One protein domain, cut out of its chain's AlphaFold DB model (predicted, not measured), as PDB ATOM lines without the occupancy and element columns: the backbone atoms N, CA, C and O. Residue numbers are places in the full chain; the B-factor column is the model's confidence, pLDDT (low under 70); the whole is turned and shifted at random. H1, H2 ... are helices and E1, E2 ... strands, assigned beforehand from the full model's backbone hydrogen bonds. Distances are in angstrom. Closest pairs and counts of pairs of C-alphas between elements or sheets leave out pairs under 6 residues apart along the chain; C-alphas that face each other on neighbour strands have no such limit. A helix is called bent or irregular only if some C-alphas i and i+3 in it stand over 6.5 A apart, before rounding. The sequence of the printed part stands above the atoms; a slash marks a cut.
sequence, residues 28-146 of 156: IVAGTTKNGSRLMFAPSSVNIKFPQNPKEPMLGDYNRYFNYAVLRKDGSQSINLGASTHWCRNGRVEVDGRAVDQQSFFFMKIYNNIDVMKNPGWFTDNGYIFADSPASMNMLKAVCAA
ATOM      1  N   ILE A  28     -18.961 -25.343  18.264       93.44
ATOM      2  CA  ILE A  28     -18.900 -24.072  18.978       93.44
ATOM      3  C   ILE A  28     -18.444 -24.330  20.414       93.44
ATOM      4  O   ILE A  28     -19.035 -25.136  21.131       93.44
ATOM      5  N   VAL A  29     -17.429 -23.592  20.852       95.81
ATOM      6  CA  VAL A  29     -16.968 -23.601  22.239       95.81
ATOM      7  C   VAL A  29     -17.810 -22.631  23.062       95.81
ATOM      8  O   VAL A  29     -18.054 -21.492  22.658       95.81
ATOM      9  N   ALA A  30     -18.261 -23.082  24.232       95.88
ATOM     10  CA  ALA A  30     -19.057 -22.269  25.139       95.88
ATOM     11  C   ALA A  30     -18.256 -21.088  25.721       95.88
ATOM     12  O   ALA A  30     -17.114 -21.250  26.156       95.88
ATOM     13  N   GLY A  31     -18.903 -19.924  25.805       96.50
ATOM     14  CA  GLY A  31     -18.330 -18.683  26.327       96.50
ATOM     15  C   GLY A  31     -17.779 -17.758  25.241       96.50
ATOM     16  O   GLY A  31     -17.964 -17.982  24.044       96.50
ATOM     17  N   THR A  32     -17.096 -16.701  25.675       97.19
ATOM     18  CA  THR A  32     -16.429 -15.733  24.795       97.19
ATOM     19  C   THR A  32     -14.996 -15.481  25.245       97.19
ATOM     20  O   THR A  32     -14.652 -15.681  26.414       97.19
ATOM     21  N   THR A  33     -14.150 -15.043  24.317       96.69
ATOM     22  CA  THR A  33     -12.801 -14.550  24.622       96.69
ATOM     23  C   THR A  33     -12.859 -13.179  25.309       96.69
ATOM     24  O   THR A  33     -13.919 -12.554  25.362       96.69
ATOM     25  N   LYS A  34     -11.724 -12.656  25.799       95.00
ATOM     26  CA  LYS A  34     -11.652 -11.305  26.402       95.00
ATOM     27  C   LYS A  34     -12.069 -10.182  25.446       95.00
ATOM     28  O   LYS A  34     -12.735  -9.241  25.857       95.00
ATOM     29  N   ASN A  35     -11.752 -10.303  24.153       94.06
ATOM     30  CA  ASN A  35     -12.237  -9.369  23.127       94.06
ATOM     31  C   ASN A  35     -13.680  -9.675  22.662       94.06
ATOM     32  O   ASN A  35     -14.225  -8.980  21.807       94.06
ATOM     33  N   GLY A  36     -14.313 -10.688  23.261       95.56
ATOM     34  CA  GLY A  36     -15.671 -11.168  23.033       95.56
ATOM     35  C   GLY A  36     -15.901 -11.855  21.686       95.56
ATOM     36  O   GLY A  36     -17.023 -11.863  21.190       95.56
ATOM     37  N   SER A  37     -14.850 -12.433  21.108       96.94
ATOM     38  CA  SER A  37     -14.960 -13.386  20.002       96.94
ATOM     39  C   SER A  37     -15.497 -14.730  20.505       96.94
ATOM     40  O   SER A  37     -15.372 -15.072  21.687       96.94
ATOM     41  N   ARG A  38     -16.060 -15.524  19.596       97.25
ATOM     42  CA  ARG A  38     -16.409 -16.928  19.836       97.25
ATOM     43  C   ARG A  38     -15.338 -17.823  19.234       97.25
ATOM     44  O   ARG A  38     -14.742 -17.486  18.211       97.25
ATOM     45  N   LEU A  39     -15.114 -18.968  19.864       97.06
ATOM     46  CA  LEU A  39     -14.207 -19.980  19.344       97.06
ATOM     47  C   LEU A  39     -14.999 -21.188  18.860       97.06
ATOM     48  O   LEU A  39     -16.035 -21.540  19.424       97.06
ATOM     49  N   MET A  40     -14.489 -21.831  17.822       95.19
ATOM     50  CA  MET A  40     -14.972 -23.116  17.334       95.19
ATOM     51  C   MET A  40     -13.765 -24.020  17.117       95.19
ATOM     52  O   MET A  40     -12.708 -23.515  16.758       95.19
ATOM     53  N   PHE A  41     -13.878 -25.331  17.293       93.19
ATOM     54  CA  PHE A  41     -12.776 -26.245  16.958       93.19
ATOM     55  C   PHE A  41     -13.265 -27.498  16.271       93.19
ATOM     56  O   PHE A  41     -14.430 -27.851  16.405       93.19
ATOM     57  N   ALA A  42     -12.377 -28.156  15.533       91.12
ATOM     58  CA  ALA A  42     -12.671 -29.418  14.871       91.12
ATOM     59  C   ALA A  42     -12.204 -30.583  15.761       91.12
ATOM     60  O   ALA A  42     -10.998 -30.839  15.812       91.12
ATOM     61  N   PRO A  43     -13.096 -31.329  16.443       89.75
ATOM     62  CA  PRO A  43     -12.675 -32.395  17.353       89.75
ATOM     63  C   PRO A  43     -11.890 -33.507  16.655       89.75
ATOM     64  O   PRO A  43     -10.951 -34.049  17.227       89.75
ATOM     65  N   SER A  44     -12.221 -33.796  15.394       87.44
ATOM     66  CA  SER A  44     -11.515 -34.781  14.566       87.44
ATOM     67  C   SER A  44     -10.099 -34.362  14.176       87.44
ATOM     68  O   SER A  44      -9.332 -35.190  13.700       87.44
ATOM     69  N   SER A  45      -9.735 -33.088  14.354       87.81
ATOM     70  CA  SER A  45      -8.376 -32.615  14.073       87.81
ATOM     71  C   SER A  45      -7.395 -32.898  15.211       87.81
ATOM     72  O   SER A  45      -6.189 -32.757  15.008       87.81
ATOM     73  N   VAL A  46      -7.898 -33.288  16.392       89.00
ATOM     74  CA  VAL A  46      -7.064 -33.497  17.575       89.00
ATOM     75  C   VAL A  46      -6.208 -34.745  17.401       89.00
ATOM     76  O   VAL A  46      -6.698 -35.875  17.449       89.00
ATOM     77  N   ASN A  47      -4.907 -34.527  17.254       86.88
ATOM     78  CA  ASN A  47      -3.914 -35.583  17.138       86.88
ATOM     79  C   ASN A  47      -2.743 -35.337  18.096       86.88
ATOM     80  O   ASN A  47      -2.527 -34.234  18.587       86.88
ATOM     81  N   ILE A  48      -2.024 -36.411  18.386       79.06
ATOM     82  CA  ILE A  48      -0.766 -36.435  19.127       79.06
ATOM     83  C   ILE A  48       0.226 -37.036  18.144       79.06
ATOM     84  O   ILE A  48      -0.037 -38.102  17.587       79.06
ATOM     85  N   LYS A  49       1.330 -36.349  17.883       71.75
ATOM     86  CA  LYS A  49       2.415 -36.957  17.119       71.75
ATOM     87  C   LYS A  49       3.180 -37.832  18.086       71.75
ATOM     88  O   LYS A  49       3.776 -37.274  18.978       71.75
ATOM     89  N   PHE A  50       3.101 -39.154  17.971       60.56
ATOM     90  CA  PHE A  50       3.948 -40.044  18.766       60.56
ATOM     91  C   PHE A  50       5.305 -40.213  18.079       60.56
ATOM     92  O   PHE A  50       5.340 -40.213  16.842       60.56
ATOM     93  N   PRO A  51       6.389 -40.434  18.841       56.53
ATOM     94  CA  PRO A  51       7.678 -40.707  18.231       56.53
ATOM     95  C   PRO A  51       7.585 -42.000  17.432       56.53
ATOM     96  O   PRO A  51       7.051 -43.005  17.908       56.53
ATOM     97  N   GLN A  52       8.128 -41.989  16.213       55.47
ATOM     98  CA  GLN A  52       8.202 -43.199  15.386       55.47
ATOM     99  C   GLN A  52       9.070 -44.283  16.046       55.47
ATOM    100  O   GLN A  52       8.862 -45.471  15.807       55.47
ATOM    101  N   ASN A  53      10.000 -43.881  16.919       56.09
ATOM    102  CA  ASN A  53      10.835 -44.769  17.711       56.09
ATOM    103  C   ASN A  53      10.588 -44.545  19.219       56.09
ATOM    104  O   ASN A  53      10.961 -43.498  19.743       56.09
ATOM    105  N   PRO A  54      10.040 -45.523  19.969       57.22
ATOM    106  CA  PRO A  54       9.775 -45.377  21.404       57.22
ATOM    107  C   PRO A  54      11.042 -45.232  22.265       57.22
ATOM    108  O   PRO A  54      10.935 -44.921  23.450       57.22
ATOM    109  N   LYS A  55      12.234 -45.470  21.698       56.78
ATOM    110  CA  LYS A  55      13.525 -45.255  22.371       56.78
ATOM    111  C   LYS A  55      14.103 -43.858  22.149       56.78
ATOM    112  O   LYS A  55      15.074 -43.508  22.814       56.78
ATOM    113  N   GLU A  56      13.528 -43.072  21.246       53.28
ATOM    114  CA  GLU A  56      13.927 -41.687  21.032       53.28
ATOM    115  C   GLU A  56      12.984 -40.775  21.819       53.28
ATOM    116  O   GLU A  56      11.784 -40.733  21.535       53.28
ATOM    117  N   PRO A  57      13.482 -40.039  22.828       48.03
ATOM    118  CA  PRO A  57      12.719 -38.953  23.412       48.03
ATOM    119  C   PRO A  57      12.635 -37.839  22.367       48.03
ATOM    120  O   PRO A  57      13.466 -36.935  22.335       48.03
ATOM    121  N   MET A  58      11.649 -37.906  21.478       51.03
ATOM    122  CA  MET A  58      11.351 -36.775  20.613       51.03
ATOM    123  C   MET A  58      10.657 -35.714  21.464       51.03
ATOM    124  O   MET A  58       9.498 -35.829  21.872       51.03
ATOM    125  N   LEU A  59      11.433 -34.690  21.799       51.91
ATOM    126  CA  LEU A  59      10.962 -33.461  22.417       51.91
ATOM    127  C   LEU A  59       9.804 -32.905  21.568       51.91
ATOM    128  O   LEU A  59      10.004 -32.530  20.417       51.91
ATOM    129  N   GLY A  60       8.586 -32.884  22.120       52.94
ATOM    130  CA  GLY A  60       7.392 -32.351  21.446       52.94
ATOM    131  C   GLY A  60       6.330 -33.374  21.019       52.94
ATOM    132  O   GLY A  60       5.219 -32.961  20.676       52.94
ATOM    133  N   ASP A  61       6.589 -34.677  21.146       61.34
ATOM    134  CA  ASP A  61       5.693 -35.757  20.682       61.34
ATOM    135  C   ASP A  61       4.589 -36.173  21.681       61.34
ATOM    136  O   ASP A  61       3.952 -37.225  21.615       61.34
ATOM    137  N   TYR A  62       4.319 -35.310  22.653       74.75
ATOM    138  CA  TYR A  62       3.127 -35.414  23.496       74.75
ATOM    139  C   TYR A  62       2.237 -34.176  23.368       74.75
ATOM    140  O   TYR A  62       1.219 -34.068  24.053       74.75
ATOM    141  N   ASN A  63       2.591 -33.256  22.462       83.62
ATOM    142  CA  ASN A  63       1.739 -32.126  22.133       83.62
ATOM    143  C   ASN A  63       0.466 -32.606  21.448       83.62
ATOM    144  O   ASN A  63       0.483 -33.468  20.565       83.62
ATOM    145  N   ARG A  64      -0.647 -31.982  21.826       88.19
ATOM    146  CA  ARG A  64      -1.889 -32.107  21.074       88.19
ATOM    147  C   ARG A  64      -1.946 -31.027  20.020       88.19
ATOM    148  O   ARG A  64      -1.949 -29.848  20.366       88.19
ATOM    149  N   TYR A  65      -2.042 -31.443  18.768       89.88
ATOM    150  CA  TYR A  65      -2.283 -30.566  17.634       89.88
ATOM    151  C   TYR A  65      -3.772 -30.534  17.317       89.88
ATOM    152  O   TYR A  65      -4.429 -31.572  17.365       89.88
ATOM    153  N   PHE A  66      -4.308 -29.360  17.001       92.62
ATOM    154  CA  PHE A  66      -5.719 -29.170  16.690       92.62
ATOM    155  C   PHE A  66      -5.945 -27.944  15.800       92.62
ATOM    156  O   PHE A  66      -5.132 -27.023  15.735       92.62
ATOM    157  N   ASN A  67      -7.090 -27.926  15.126       93.69
ATOM    158  CA  ASN A  67      -7.544 -26.814  14.303       93.69
ATOM    159  C   ASN A  67      -8.710 -26.108  14.993       93.69
ATOM    160  O   ASN A  67      -9.644 -26.754  15.488       93.69
ATOM    161  N   TYR A  68      -8.694 -24.778  14.981       94.62
ATOM    162  CA  TYR A  68      -9.766 -23.969  15.548       94.62
ATOM    163  C   TYR A  68     -10.047 -22.728  14.704       94.62
ATOM    164  O   TYR A  68      -9.181 -22.217  14.000       94.62
ATOM    165  N   ALA A  69     -11.274 -22.231  14.775       95.38
ATOM    166  CA  ALA A  69     -11.696 -20.999  14.141       95.38
ATOM    167  C   ALA A  69     -12.054 -19.950  15.197       95.38
ATOM    168  O   ALA A  69     -12.498 -20.266  16.306       95.38
ATOM    169  N   VAL A  70     -11.863 -18.690  14.830       95.94
ATOM    170  CA  VAL A  70     -12.272 -17.521  15.610       95.94
ATOM    171  C   VAL A  70     -13.362 -16.809  14.830       95.94
ATOM    172  O   VAL A  70     -13.133 -16.431  13.683       95.94
ATOM    173  N   LEU A  71     -14.518 -16.608  15.459       95.69
ATOM    174  CA  LEU A  71     -15.584 -15.744  14.963       95.69
ATOM    175  C   LEU A  71     -15.570 -14.455  15.786       95.69
ATOM    176  O   LEU A  71     -15.898 -14.466  16.978       95.69
ATOM    177  N   ARG A  72     -15.138 -13.358  15.171       95.69
ATOM    178  CA  ARG A  72     -15.044 -12.044  15.815       95.69
ATOM    179  C   ARG A  72     -16.424 -11.392  15.927       95.69
ATOM    180  O   ARG A  72     -17.385 -11.803  15.280       95.69
ATOM    181  N   LYS A  73     -16.523 -10.355  16.764       92.56
ATOM    182  CA  LYS A  73     -17.775  -9.606  16.992       92.56
ATOM    183  C   LYS A  73     -18.319  -8.919  15.743       92.56
ATOM    184  O   LYS A  73     -19.524  -8.757  15.625       92.56
ATOM    185  N   ASP A  74     -17.430  -8.520  14.841       94.00
ATOM    186  CA  ASP A  74     -17.764  -7.903  13.555       94.00
ATOM    187  C   ASP A  74     -18.254  -8.923  12.510       94.00
ATOM    188  O   ASP A  74     -18.541  -8.556  11.376       94.00
ATOM    189  N   GLY A  75     -18.342 -10.206  12.879       91.38
ATOM    190  CA  GLY A  75     -18.725 -11.298  11.988       91.38
ATOM    191  C   GLY A  75     -17.574 -11.845  11.144       91.38
ATOM    192  O   GLY A  75     -17.758 -12.856  10.468       91.38
ATOM    193  N   SER A  76     -16.380 -11.245  11.196       94.44
ATOM    194  CA  SER A  76     -15.217 -11.777  10.488       94.44
ATOM    195  C   SER A  76     -14.750 -13.095  11.106       94.44
ATOM    196  O   SER A  76     -14.811 -13.309  12.322       94.44
ATOM    197  N   GLN A  77     -14.243 -13.985  10.254       93.50
ATOM    198  CA  GLN A  77     -13.776 -15.306  10.657       93.50
ATOM    199  C   GLN A  77     -12.323 -15.545  10.253       93.50
ATOM    200  O   GLN A  77     -11.856 -15.047   9.230       93.50
ATOM    201  N   SER A  78     -11.602 -16.327  11.051       92.50
ATOM    202  CA  SER A  78     -10.277 -16.840  10.693       92.50
ATOM    203  C   SER A  78     -10.104 -18.270  11.183       92.50
ATOM    204  O   SER A  78     -10.534 -18.596  12.291       92.50
ATOM    205  N   ILE A  79      -9.446 -19.100  10.377       91.56
ATOM    206  CA  ILE A  79      -9.125 -20.490  10.705       91.56
ATOM    207  C   ILE A  79      -7.642 -20.561  11.061       91.56
ATOM    208  O   ILE A  79      -6.803 -20.062  10.318       91.56
ATOM    209  N   ASN A  80      -7.334 -21.185  12.192       91.06
ATOM    210  CA  ASN A  80      -5.982 -21.475  12.643       91.06
ATOM    211  C   ASN A  80      -5.772 -22.984  12.543       91.06
ATOM    212  O   ASN A  80      -6.523 -23.767  13.140       91.06
ATOM    213  N   LEU A  81      -4.777 -23.377  11.757       89.94
ATOM    214  CA  LEU A  81      -4.423 -24.770  11.526       89.94
ATOM    215  C   LEU A  81      -3.177 -25.119  12.338       89.94
ATOM    216  O   LEU A  81      -2.299 -24.282  12.504       89.94
ATOM    217  N   GLY A  82      -3.105 -26.350  12.843       86.88
ATOM    218  CA  GLY A  82      -1.895 -26.856  13.495       86.88
ATOM    219  C   GLY A  82      -1.554 -26.200  14.836       86.88
ATOM    220  O   GLY A  82      -0.400 -26.263  15.253       86.88
ATOM    221  N   ALA A  83      -2.531 -25.611  15.530       92.44
ATOM    222  CA  ALA A  83      -2.317 -25.107  16.882       92.44
ATOM    223  C   ALA A  83      -1.899 -26.255  17.807       92.44
ATOM    224  O   ALA A  83      -2.436 -27.356  17.685       92.44
ATOM    225  N   SER A  84      -0.960 -26.022  18.726       91.12
ATOM    226  CA  SER A  84      -0.406 -27.082  19.576       91.12
ATOM    227  C   SER A  84      -0.457 -26.735  21.059       91.12
ATOM    228  O   SER A  84      -0.273 -25.588  21.454       91.12
ATOM    229  N   THR A  85      -0.726 -27.717  21.916       91.62
ATOM    230  CA  THR A  85      -0.710 -27.516  23.368       91.62
ATOM    231  C   THR A  85      -0.042 -28.667  24.106       91.62
ATOM    232  O   THR A  85      -0.273 -29.839  23.802       91.62
ATOM    233  N   HIS A  86       0.739 -28.307  25.123       88.88
ATOM    234  CA  HIS A  86       1.319 -29.201  26.128       88.88
ATOM    235  C   HIS A  86       0.438 -29.337  27.382       88.88
ATOM    236  O   HIS A  86       0.768 -30.093  28.293       88.88
ATOM    237  N   TRP A  87      -0.686 -28.617  27.451       92.81
ATOM    238  CA  TRP A  87      -1.575 -28.557  28.618       92.81
ATOM    239  C   TRP A  87      -2.651 -29.644  28.628       92.81
ATOM    240  O   TRP A  87      -3.764 -29.404  29.096       92.81
ATOM    241  N   CYS A  88      -2.341 -30.838  28.123       90.75
ATOM    242  CA  CYS A  88      -3.277 -31.955  28.138       90.75
ATOM    243  C   CYS A  88      -2.651 -33.233  28.689       90.75
ATOM    244  O   CYS A  88      -1.958 -33.954  27.972       90.75
ATOM    245  N   ARG A  89      -3.020 -33.586  29.922       88.12
ATOM    246  CA  ARG A  89      -2.624 -34.836  30.579       88.12
ATOM    247  C   ARG A  89      -3.865 -35.617  30.993       88.12
ATOM    248  O   ARG A  89      -4.741 -35.089  31.667       88.12
ATOM    249  N   ASN A  90      -3.966 -36.880  30.573       86.19
ATOM    250  CA  ASN A  90      -5.065 -37.787  30.945       86.19
ATOM    251  C   ASN A  90      -6.480 -37.200  30.743       86.19
ATOM    252  O   ASN A  90      -7.373 -37.402  31.563       86.19
ATOM    253  N   GLY A  91      -6.684 -36.439  29.662       86.81
ATOM    254  CA  GLY A  91      -7.976 -35.813  29.363       86.81
ATOM    255  C   GLY A  91      -8.271 -34.519  30.128       86.81
ATOM    256  O   GLY A  91      -9.361 -33.970  29.990       86.81
ATOM    257  N   ARG A  92      -7.321 -34.022  30.927       92.19
ATOM    258  CA  ARG A  92      -7.462 -32.835  31.781       92.19
ATOM    259  C   ARG A  92      -6.525 -31.718  31.346       92.19
ATOM    260  O   ARG A  92      -5.498 -31.975  30.717       92.19
ATOM    261  N   VAL A  93      -6.893 -30.491  31.716       94.44
ATOM    262  CA  VAL A  93      -6.076 -29.290  31.503       94.44
ATOM    263  C   VAL A  93      -4.982 -29.236  32.561       94.44
ATOM    264  O   VAL A  93      -5.139 -28.635  33.619       94.44
ATOM    265  N   GLU A  94      -3.891 -29.926  32.277       92.19
ATOM    266  CA  GLU A  94      -2.722 -30.080  33.136       92.19
ATOM    267  C   GLU A  94      -1.497 -30.200  32.228       92.19
ATOM    268  O   GLU A  94      -1.579 -30.828  31.170       92.19
ATOM    269  N   VAL A  95      -0.362 -29.618  32.624       87.88
ATOM    270  CA  VAL A  95       0.881 -29.760  31.853       87.88
ATOM    271  C   VAL A  95       1.289 -31.232  31.793       87.88
ATOM    272  O   VAL A  95       1.482 -31.878  32.829       87.88
ATOM    273  N   ASP A  96       1.479 -31.752  30.583       85.06
ATOM    274  CA  ASP A  96       2.198 -33.004  30.378       85.06
ATOM    275  C   ASP A  96       3.694 -32.698  30.290       85.06
ATOM    276  O   ASP A  96       4.182 -32.189  29.284       85.06
ATOM    277  N   GLY A  97       4.438 -33.015  31.352       76.19
ATOM    278  CA  GLY A  97       5.883 -32.776  31.411       76.19
ATOM    279  C   GLY A  97       6.684 -33.489  30.315       76.19
ATOM    280  O   GLY A  97       7.823 -33.111  30.073       76.19
ATOM    281  N   ARG A  98       6.101 -34.479  29.624       76.44
ATOM    282  CA  ARG A  98       6.724 -35.151  28.471       76.44
ATOM    283  C   ARG A  98       6.579 -34.357  27.171       76.44
ATOM    284  O   ARG A  98       7.350 -34.570  26.244       76.44
ATOM    285  N   ALA A  99       5.594 -33.459  27.091       74.19
ATOM    286  CA  ALA A  99       5.384 -32.564  25.950       74.19
ATOM    287  C   ALA A  99       6.266 -31.304  26.021       74.19
ATOM    288  O   ALA A  99       6.343 -30.546  25.056       74.19
ATOM    289  N   VAL A 100       6.905 -31.068  27.170       71.62
ATOM    290  CA  VAL A 100       7.695 -29.869  27.449       71.62
ATOM    291  C   VAL A 100       9.129 -30.068  26.978       71.62
ATOM    292  O   VAL A 100       9.890 -30.825  27.577       71.62
ATOM    293  N   ASP A 101       9.523 -29.325  25.946       70.81
ATOM    294  CA  ASP A 101      10.936 -29.107  25.657       70.81
ATOM    295  C   ASP A 101      11.482 -28.006  26.577       70.81
ATOM    296  O   ASP A 101      11.149 -26.827  26.425       70.81
ATOM    297  N   GLN A 102      12.326 -28.383  27.541       67.12
ATOM    298  CA  GLN A 102      12.883 -27.435  28.507       67.12
ATOM    299  C   GLN A 102      13.664 -26.299  27.835       67.12
ATOM    300  O   GLN A 102      13.634 -25.176  28.339       67.12
ATOM    301  N   GLN A 103      14.321 -26.552  26.697       68.06
ATOM    302  CA  GLN A 103      15.134 -25.542  26.025       68.06
ATOM    303  C   GLN A 103      14.260 -24.495  25.326       68.06
ATOM    304  O   GLN A 103      14.406 -23.299  25.591       68.06
ATOM    305  N   SER A 104      13.290 -24.922  24.511       65.38
ATOM    306  CA  SER A 104      12.338 -24.002  23.872       65.38
ATOM    307  C   SER A 104      11.531 -23.194  24.896       65.38
ATOM    308  O   SER A 104      11.310 -21.994  24.724       65.38
ATOM    309  N   PHE A 105      11.137 -23.819  26.008       70.06
ATOM    310  CA  PHE A 105      10.338 -23.168  27.048       70.06
ATOM    311  C   PHE A 105      11.154 -22.152  27.856       70.06
ATOM    312  O   PHE A 105      10.642 -21.091  28.221       70.06
ATOM    313  N   PHE A 106      12.433 -22.442  28.107       72.19
ATOM    314  CA  PHE A 106      13.352 -21.500  28.742       72.19
ATOM    315  C   PHE A 106      13.521 -20.234  27.898       72.19
ATOM    316  O   PHE A 106      13.382 -19.123  28.417       72.19
ATOM    317  N   PHE A 107      13.716 -20.385  26.585       68.50
ATOM    318  CA  PHE A 107      13.815 -19.245  25.675       68.50
ATOM    319  C   PHE A 107      12.531 -18.423  25.614       68.50
ATOM    320  O   PHE A 107      12.590 -17.196  25.636       68.50
ATOM    321  N   MET A 108      11.362 -19.060  25.635       69.62
ATOM    322  CA  MET A 108      10.100 -18.328  25.724       69.62
ATOM    323  C   MET A 108       9.949 -17.514  27.004       69.62
ATOM    324  O   MET A 108       9.460 -16.383  26.965       69.62
ATOM    325  N   LYS A 109      10.355 -18.080  28.140       74.44
ATOM    326  CA  LYS A 109      10.288 -17.376  29.415       74.44
ATOM    327  C   LYS A 109      11.215 -16.166  29.432       74.44
ATOM    328  O   LYS A 109      10.821 -15.123  29.937       74.44
ATOM    329  N   ILE A 110      12.413 -16.294  28.869       72.62
ATOM    330  CA  ILE A 110      13.414 -15.222  28.879       72.62
ATOM    331  C   ILE A 110      13.102 -14.143  27.846       72.62
ATOM    332  O   ILE A 110      13.114 -12.964  28.183       72.62
ATOM    333  N   TYR A 111      12.814 -14.528  26.603       68.31
ATOM    334  CA  TYR A 111      12.686 -13.568  25.506       68.31
ATOM    335  C   TYR A 111      11.275 -13.011  25.348       68.31
ATOM    336  O   TYR A 111      11.121 -11.849  24.987       68.31
ATOM    337  N   ASN A 112      10.247 -13.806  25.656       70.56
ATOM    338  CA  ASN A 112       8.852 -13.386  25.494       70.56
ATOM    339  C   ASN A 112       8.177 -13.060  26.835       70.56
ATOM    340  O   ASN A 112       7.022 -12.640  26.846       70.56
ATOM    341  N   ASN A 113       8.873 -13.254  27.963       80.06
ATOM    342  CA  ASN A 113       8.322 -13.119  29.314       80.06
ATOM    343  C   ASN A 113       7.059 -13.981  29.540       80.06
ATOM    344  O   ASN A 113       6.144 -13.599  30.271       80.06
ATOM    345  N   ILE A 114       6.990 -15.153  28.891       78.69
ATOM    346  CA  ILE A 114       5.856 -16.081  28.999       78.69
ATOM    347  C   ILE A 114       6.278 -17.307  29.806       78.69
ATOM    348  O   ILE A 114       7.021 -18.160  29.325       78.69
ATOM    349  N   ASP A 115       5.746 -17.442  31.025       83.75
ATOM    350  CA  ASP A 115       5.875 -18.678  31.803       83.75
ATOM    351  C   ASP A 115       4.787 -19.680  31.381       83.75
ATOM    352  O   ASP A 115       3.730 -19.807  32.007       83.75
ATOM    353  N   VAL A 116       5.041 -20.374  30.274       78.62
ATOM    354  CA  VAL A 116       4.157 -21.394  29.679       78.62
ATOM    355  C   VAL A 116       3.902 -22.602  30.586       78.62
ATOM    356  O   VAL A 116       2.960 -23.355  30.338       78.62
ATOM    357  N   MET A 117       4.698 -22.784  31.646       82.00
ATOM    358  CA  MET A 117       4.499 -23.835  32.652       82.00
ATOM    359  C   MET A 117       3.474 -23.441  33.714       82.00
ATOM    360  O   MET A 117       2.901 -24.306  34.371       82.00
ATOM    361  N   LYS A 118       3.229 -22.139  33.889       87.06
ATOM    362  CA  LYS A 118       2.263 -21.613  34.864       87.06
ATOM    363  C   LYS A 118       0.967 -21.129  34.231       87.06
ATOM    364  O   LYS A 118      -0.027 -20.982  34.932       87.06
ATOM    365  N   ASN A 119       0.979 -20.873  32.926       90.56
ATOM    366  CA  ASN A 119      -0.142 -20.264  32.228       90.56
ATOM    367  C   ASN A 119      -0.699 -21.210  31.155       90.56
ATOM    368  O   ASN A 119      -0.029 -21.398  30.136       90.56
ATOM    369  N   PRO A 120      -1.904 -21.786  31.339       94.88
ATOM    370  CA  PRO A 120      -2.531 -22.661  30.355       94.88
ATOM    371  C   PRO A 120      -2.795 -21.941  29.039       94.88
ATOM    372  O   PRO A 120      -3.095 -20.746  29.020       94.88
ATOM    373  N   GLY A 121      -2.682 -22.671  27.932       95.00
ATOM    374  CA  GLY A 121      -2.779 -22.093  26.598       95.00
ATOM    375  C   GLY A 121      -2.309 -23.031  25.496       95.00
ATOM    376  O   GLY A 121      -2.159 -24.240  25.698       95.00
ATOM    377  N   TRP A 122      -2.112 -22.464  24.313       93.69
ATOM    378  CA  TRP A 122      -1.637 -23.175  23.130       93.69
ATOM    379  C   TRP A 122      -0.826 -22.253  22.221       93.69
ATOM    380  O   TRP A 122      -0.957 -21.030  22.259       93.69
ATOM    381  N   PHE A 123      -0.002 -22.857  21.384       90.69
ATOM    382  CA  PHE A 123       0.783 -22.206  20.352       90.69
ATOM    383  C   PHE A 123       0.028 -22.121  19.037       90.69
ATOM    384  O   PHE A 123      -0.769 -22.994  18.693       90.69
ATOM    385  N   THR A 124       0.334 -21.068  18.295       89.88
ATOM    386  CA  THR A 124      -0.053 -20.835  16.904       89.88
ATOM    387  C   THR A 124       1.143 -20.246  16.161       89.88
ATOM    388  O   THR A 124       2.101 -19.807  16.802       89.88
ATOM    389  N   ASP A 125       1.053 -20.127  14.839       83.38
ATOM    390  CA  ASP A 125       2.067 -19.432  14.028       83.38
ATOM    391  C   ASP A 125       2.272 -17.965  14.456       83.38
ATOM    392  O   ASP A 125       3.343 -17.398  14.268       83.38
ATOM    393  N   ASN A 126       1.259 -17.358  15.087       84.62
ATOM    394  CA  ASN A 126       1.285 -15.974  15.564       84.62
ATOM    395  C   ASN A 126       1.713 -15.844  17.039       84.62
ATOM    396  O   ASN A 126       1.633 -14.756  17.609       84.62
ATOM    397  N   GLY A 127       2.129 -16.942  17.676       86.44
ATOM    398  CA  GLY A 127       2.586 -16.968  19.065       86.44
ATOM    399  C   GLY A 127       1.659 -17.718  20.025       86.44
ATOM    400  O   GLY A 127       0.805 -18.515  19.619       86.44
ATOM    401  N   TYR A 128       1.873 -17.488  21.324       89.50
ATOM    402  CA  TYR A 128       1.176 -18.186  22.406       89.50
ATOM    403  C   TYR A 128      -0.147 -17.507  22.768       89.50
ATOM    404  O   TYR A 128      -0.195 -16.308  23.044       89.50
ATOM    405  N   ILE A 129      -1.217 -18.295  22.822       93.12
ATOM    406  CA  ILE A 129      -2.554 -17.859  23.212       93.12
ATOM    407  C   ILE A 129      -2.857 -18.364  24.618       93.12
ATOM    408  O   ILE A 129      -2.901 -19.570  24.867       93.12
ATOM    409  N   PHE A 130      -3.117 -17.432  25.533       94.81
ATOM    410  CA  PHE A 130      -3.489 -17.748  26.907       94.81
ATOM    411  C   PHE A 130      -4.942 -18.242  27.008       94.81
ATOM    412  O   PHE A 130      -5.880 -17.651  26.465       94.81
ATOM    413  N   ALA A 131      -5.151 -19.303  27.783       96.56
ATOM    414  CA  ALA A 131      -6.465 -19.820  28.154       96.56
ATOM    415  C   ALA A 131      -7.100 -19.000  29.300       96.56
ATOM    416  O   ALA A 131      -7.535 -19.538  30.312       96.56
ATOM    417  N   ASP A 132      -7.126 -17.675  29.158       96.12
ATOM    418  CA  ASP A 132      -7.462 -16.702  30.207       96.12
ATOM    419  C   ASP A 132      -8.911 -16.174  30.167       96.12
ATOM    420  O   ASP A 132      -9.248 -15.182  30.817       96.12
ATOM    421  N   SER A 133      -9.771 -16.819  29.382       97.56
ATOM    422  CA  SER A 133     -11.179 -16.465  29.207       97.56
ATOM    423  C   SER A 133     -12.058 -17.715  29.272       97.56
ATOM    424  O   SER A 133     -11.555 -18.820  29.047       97.56
ATOM    425  N   PRO A 134     -13.378 -17.581  29.504       97.94
ATOM    426  CA  PRO A 134     -14.283 -18.726  29.479       97.94
ATOM    427  C   PRO A 134     -14.188 -19.536  28.178       97.94
ATOM    428  O   PRO A 134     -14.074 -20.759  28.241       97.94
ATOM    429  N   ALA A 135     -14.156 -18.876  27.010       97.50
ATOM    430  CA  ALA A 135     -14.017 -19.586  25.735       97.50
ATOM    431  C   ALA A 135     -12.662 -20.284  25.602       97.50
ATOM    432  O   ALA A 135     -12.617 -21.446  25.212       97.50
ATOM    433  N   SER A 136     -11.554 -19.603  25.912       97.69
ATOM    434  CA  SER A 136     -10.222 -20.189  25.719       97.69
ATOM    435  C   SER A 136      -9.930 -21.320  26.714       97.69
ATOM    436  O   SER A 136      -9.352 -22.335  26.335       97.69
ATOM    437  N   MET A 137     -10.433 -21.239  27.945       98.06
ATOM    438  CA  MET A 137     -10.357 -22.348  28.899       98.06
ATOM    439  C   MET A 137     -11.248 -23.530  28.488       98.06
ATOM    440  O   MET A 137     -10.821 -24.683  28.552       98.06
ATOM    441  N   ASN A 138     -12.479 -23.276  28.029       97.94
ATOM    442  CA  ASN A 138     -13.362 -24.344  27.548       97.94
ATOM    443  C   ASN A 138     -12.836 -25.006  26.269       97.94
ATOM    444  O   ASN A 138     -12.991 -26.214  26.113       97.94
ATOM    445  N   MET A 139     -12.167 -24.243  25.399       97.19
ATOM    446  CA  MET A 139     -11.443 -24.772  24.244       97.19
ATOM    447  C   MET A 139     -10.399 -25.786  24.698       97.19
ATOM    448  O   MET A 139     -10.413 -26.928  24.249       97.19
ATOM    449  N   LEU A 140      -9.534 -25.392  25.635       96.44
ATOM    450  CA  LEU A 140      -8.456 -26.251  26.111       96.44
ATOM    451  C   LEU A 140      -8.999 -27.530  26.765       96.44
ATOM    452  O   LEU A 140      -8.538 -28.625  26.453       96.44
ATOM    453  N   LYS A 141     -10.060 -27.421  27.576       95.94
ATOM    454  CA  LYS A 141     -10.777 -28.587  28.126       95.94
ATOM    455  C   LYS A 141     -11.290 -29.518  27.028       95.94
ATOM    456  O   LYS A 141     -11.115 -30.728  27.130       95.94
ATOM    457  N   ALA A 142     -11.910 -28.965  25.988       94.75
ATOM    458  CA  ALA A 142     -12.470 -29.750  24.896       94.75
ATOM    459  C   ALA A 142     -11.378 -30.454  24.071       94.75
ATOM    460  O   ALA A 142     -11.528 -31.628  23.739       94.75
ATOM    461  N   VAL A 143     -10.248 -29.785  23.816       94.38
ATOM    462  CA  VAL A 143      -9.068 -30.372  23.153       94.38
ATOM    463  C   VAL A 143      -8.468 -31.511  23.980       94.38
ATOM    464  O   VAL A 143      -8.136 -32.565  23.431       94.38
ATOM    465  N   CYS A 144      -8.353 -31.341  25.300       92.75
ATOM    466  CA  CYS A 144      -7.834 -32.401  26.161       92.75
ATOM    467  C   CYS A 144      -8.796 -33.591  26.247       92.75
ATOM    468  O   CYS A 144      -8.342 -34.735  26.211       92.75
ATOM    469  N   ALA A 145     -10.107 -33.338  26.305       91.38
ATOM    470  CA  ALA A 145     -11.139 -34.371  26.356       91.38
ATOM    471  C   ALA A 145     -11.360 -35.089  25.012       91.38
ATOM    472  O   ALA A 145     -11.897 -36.199  24.992       91.38
ATOM    473  N   ALA A 146     -10.958 -34.486  23.890       88.88
ATOM    474  CA  ALA A 146     -11.081 -35.107  22.581       88.88
ATOM    475  C   ALA A 146     -10.271 -36.410  22.519       88.88
ATOM    476  O   ALA A 146      -9.113 -36.486  22.956       88.88
TER     477      ALA A 146
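Overview. This is residues 28 to 146 of the 156 residues of an uncharacterized protein of Calothrix desertica PCC 7102 (UniProt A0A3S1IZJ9). A sheet of three antiparallel strands, E1, E2 and E3, has the helix H2 packed on it, and the small hairpin of E4 and E5 sits near the middle, with E4 packed on the bent strand E3. H1 lies off to one side, and the long link of residues 42 to 63 reaches far out, with Lys 55 near one end of the longest axis and Asp 74, between E2 and E3, near the other. The printed part has 119 residues, with two named helices and five named strands in the order E1, E2, E3, H1, E4, E5, H2. The class is mixed, helices and strands, with 51 residues in named elements, under half of the printed part. The whole is compact, with a radius of gyration of the C-alphas of 14.3 A and spans of 48 by 33 by 22 A.

Along the chain. E1 is residues 38 to 41, beginning at C-alpha 38 at (-16.409, -16.928, 19.836). E2, residues 64 to 71, is 22.2 A long, and E3, residues 77 to 85, is 21.9 A long and bends by 69 degrees at residue 82. H1 is residues 102 to 111, 14.2 A, with C-alpha 102 at (12.883, -27.435, 28.507). E4 is residues 121 to 124 and E5 residues 127 to 130. H2, residues 134 to 145, is 16.3 A long and ends at C-alpha 145 at (-11.139, -34.371, 26.356).

Arrangement. E1, E2 and E3 form a meander, each strand the antiparallel neighbour of the one before, with E1 and E3 as edge strands. E1 and E2 are a hairpin at 144 degrees, with N 38 and O 71 within hydrogen-bond range at 2.8 A. E2 and E3 are a hairpin at 159 degrees, with N 66 and O 83 at 2.8 A. The sheet is only just strongly twisted, its C-alphas lying up to 4.3 A off the best plane. H2 is on this sheet at a height of 6.4 A, over none of its strands; its closest C-alphas to E1 are those of Ala 135 and Leu 39, 6.4 A apart. Sheet and helix make two layers, a helix on one face of a sheet. E4 and E3 come closest at the C-alphas of Trp 122 and Thr 85, 4.4 A apart. E4 and E5 are a hairpin, antiparallel at 157 degrees, with N 129 and O 122 at 2.8 A. E3 and E5 are near each other, with 6 pairs of C-alphas within 10 A. H1 is not on the sheet of E1, E2 and E3 and is apart from H2 and E5. In H1 and H2 every O i to N i+4 pair is within hydrogen-bond range.

Size, cuts and confidence. The C-alphas of Lys 55 and Asp 74 are the two farthest apart, 49.5 A. The printed part has no cut. The links E1 to E2 and E3 to H1 are long, with 22 and 16 residues. The mean pLDDT of the printed part is 84.9; residues 50 to 61, 102 to 104, 107 to 108 and 111 are under 70.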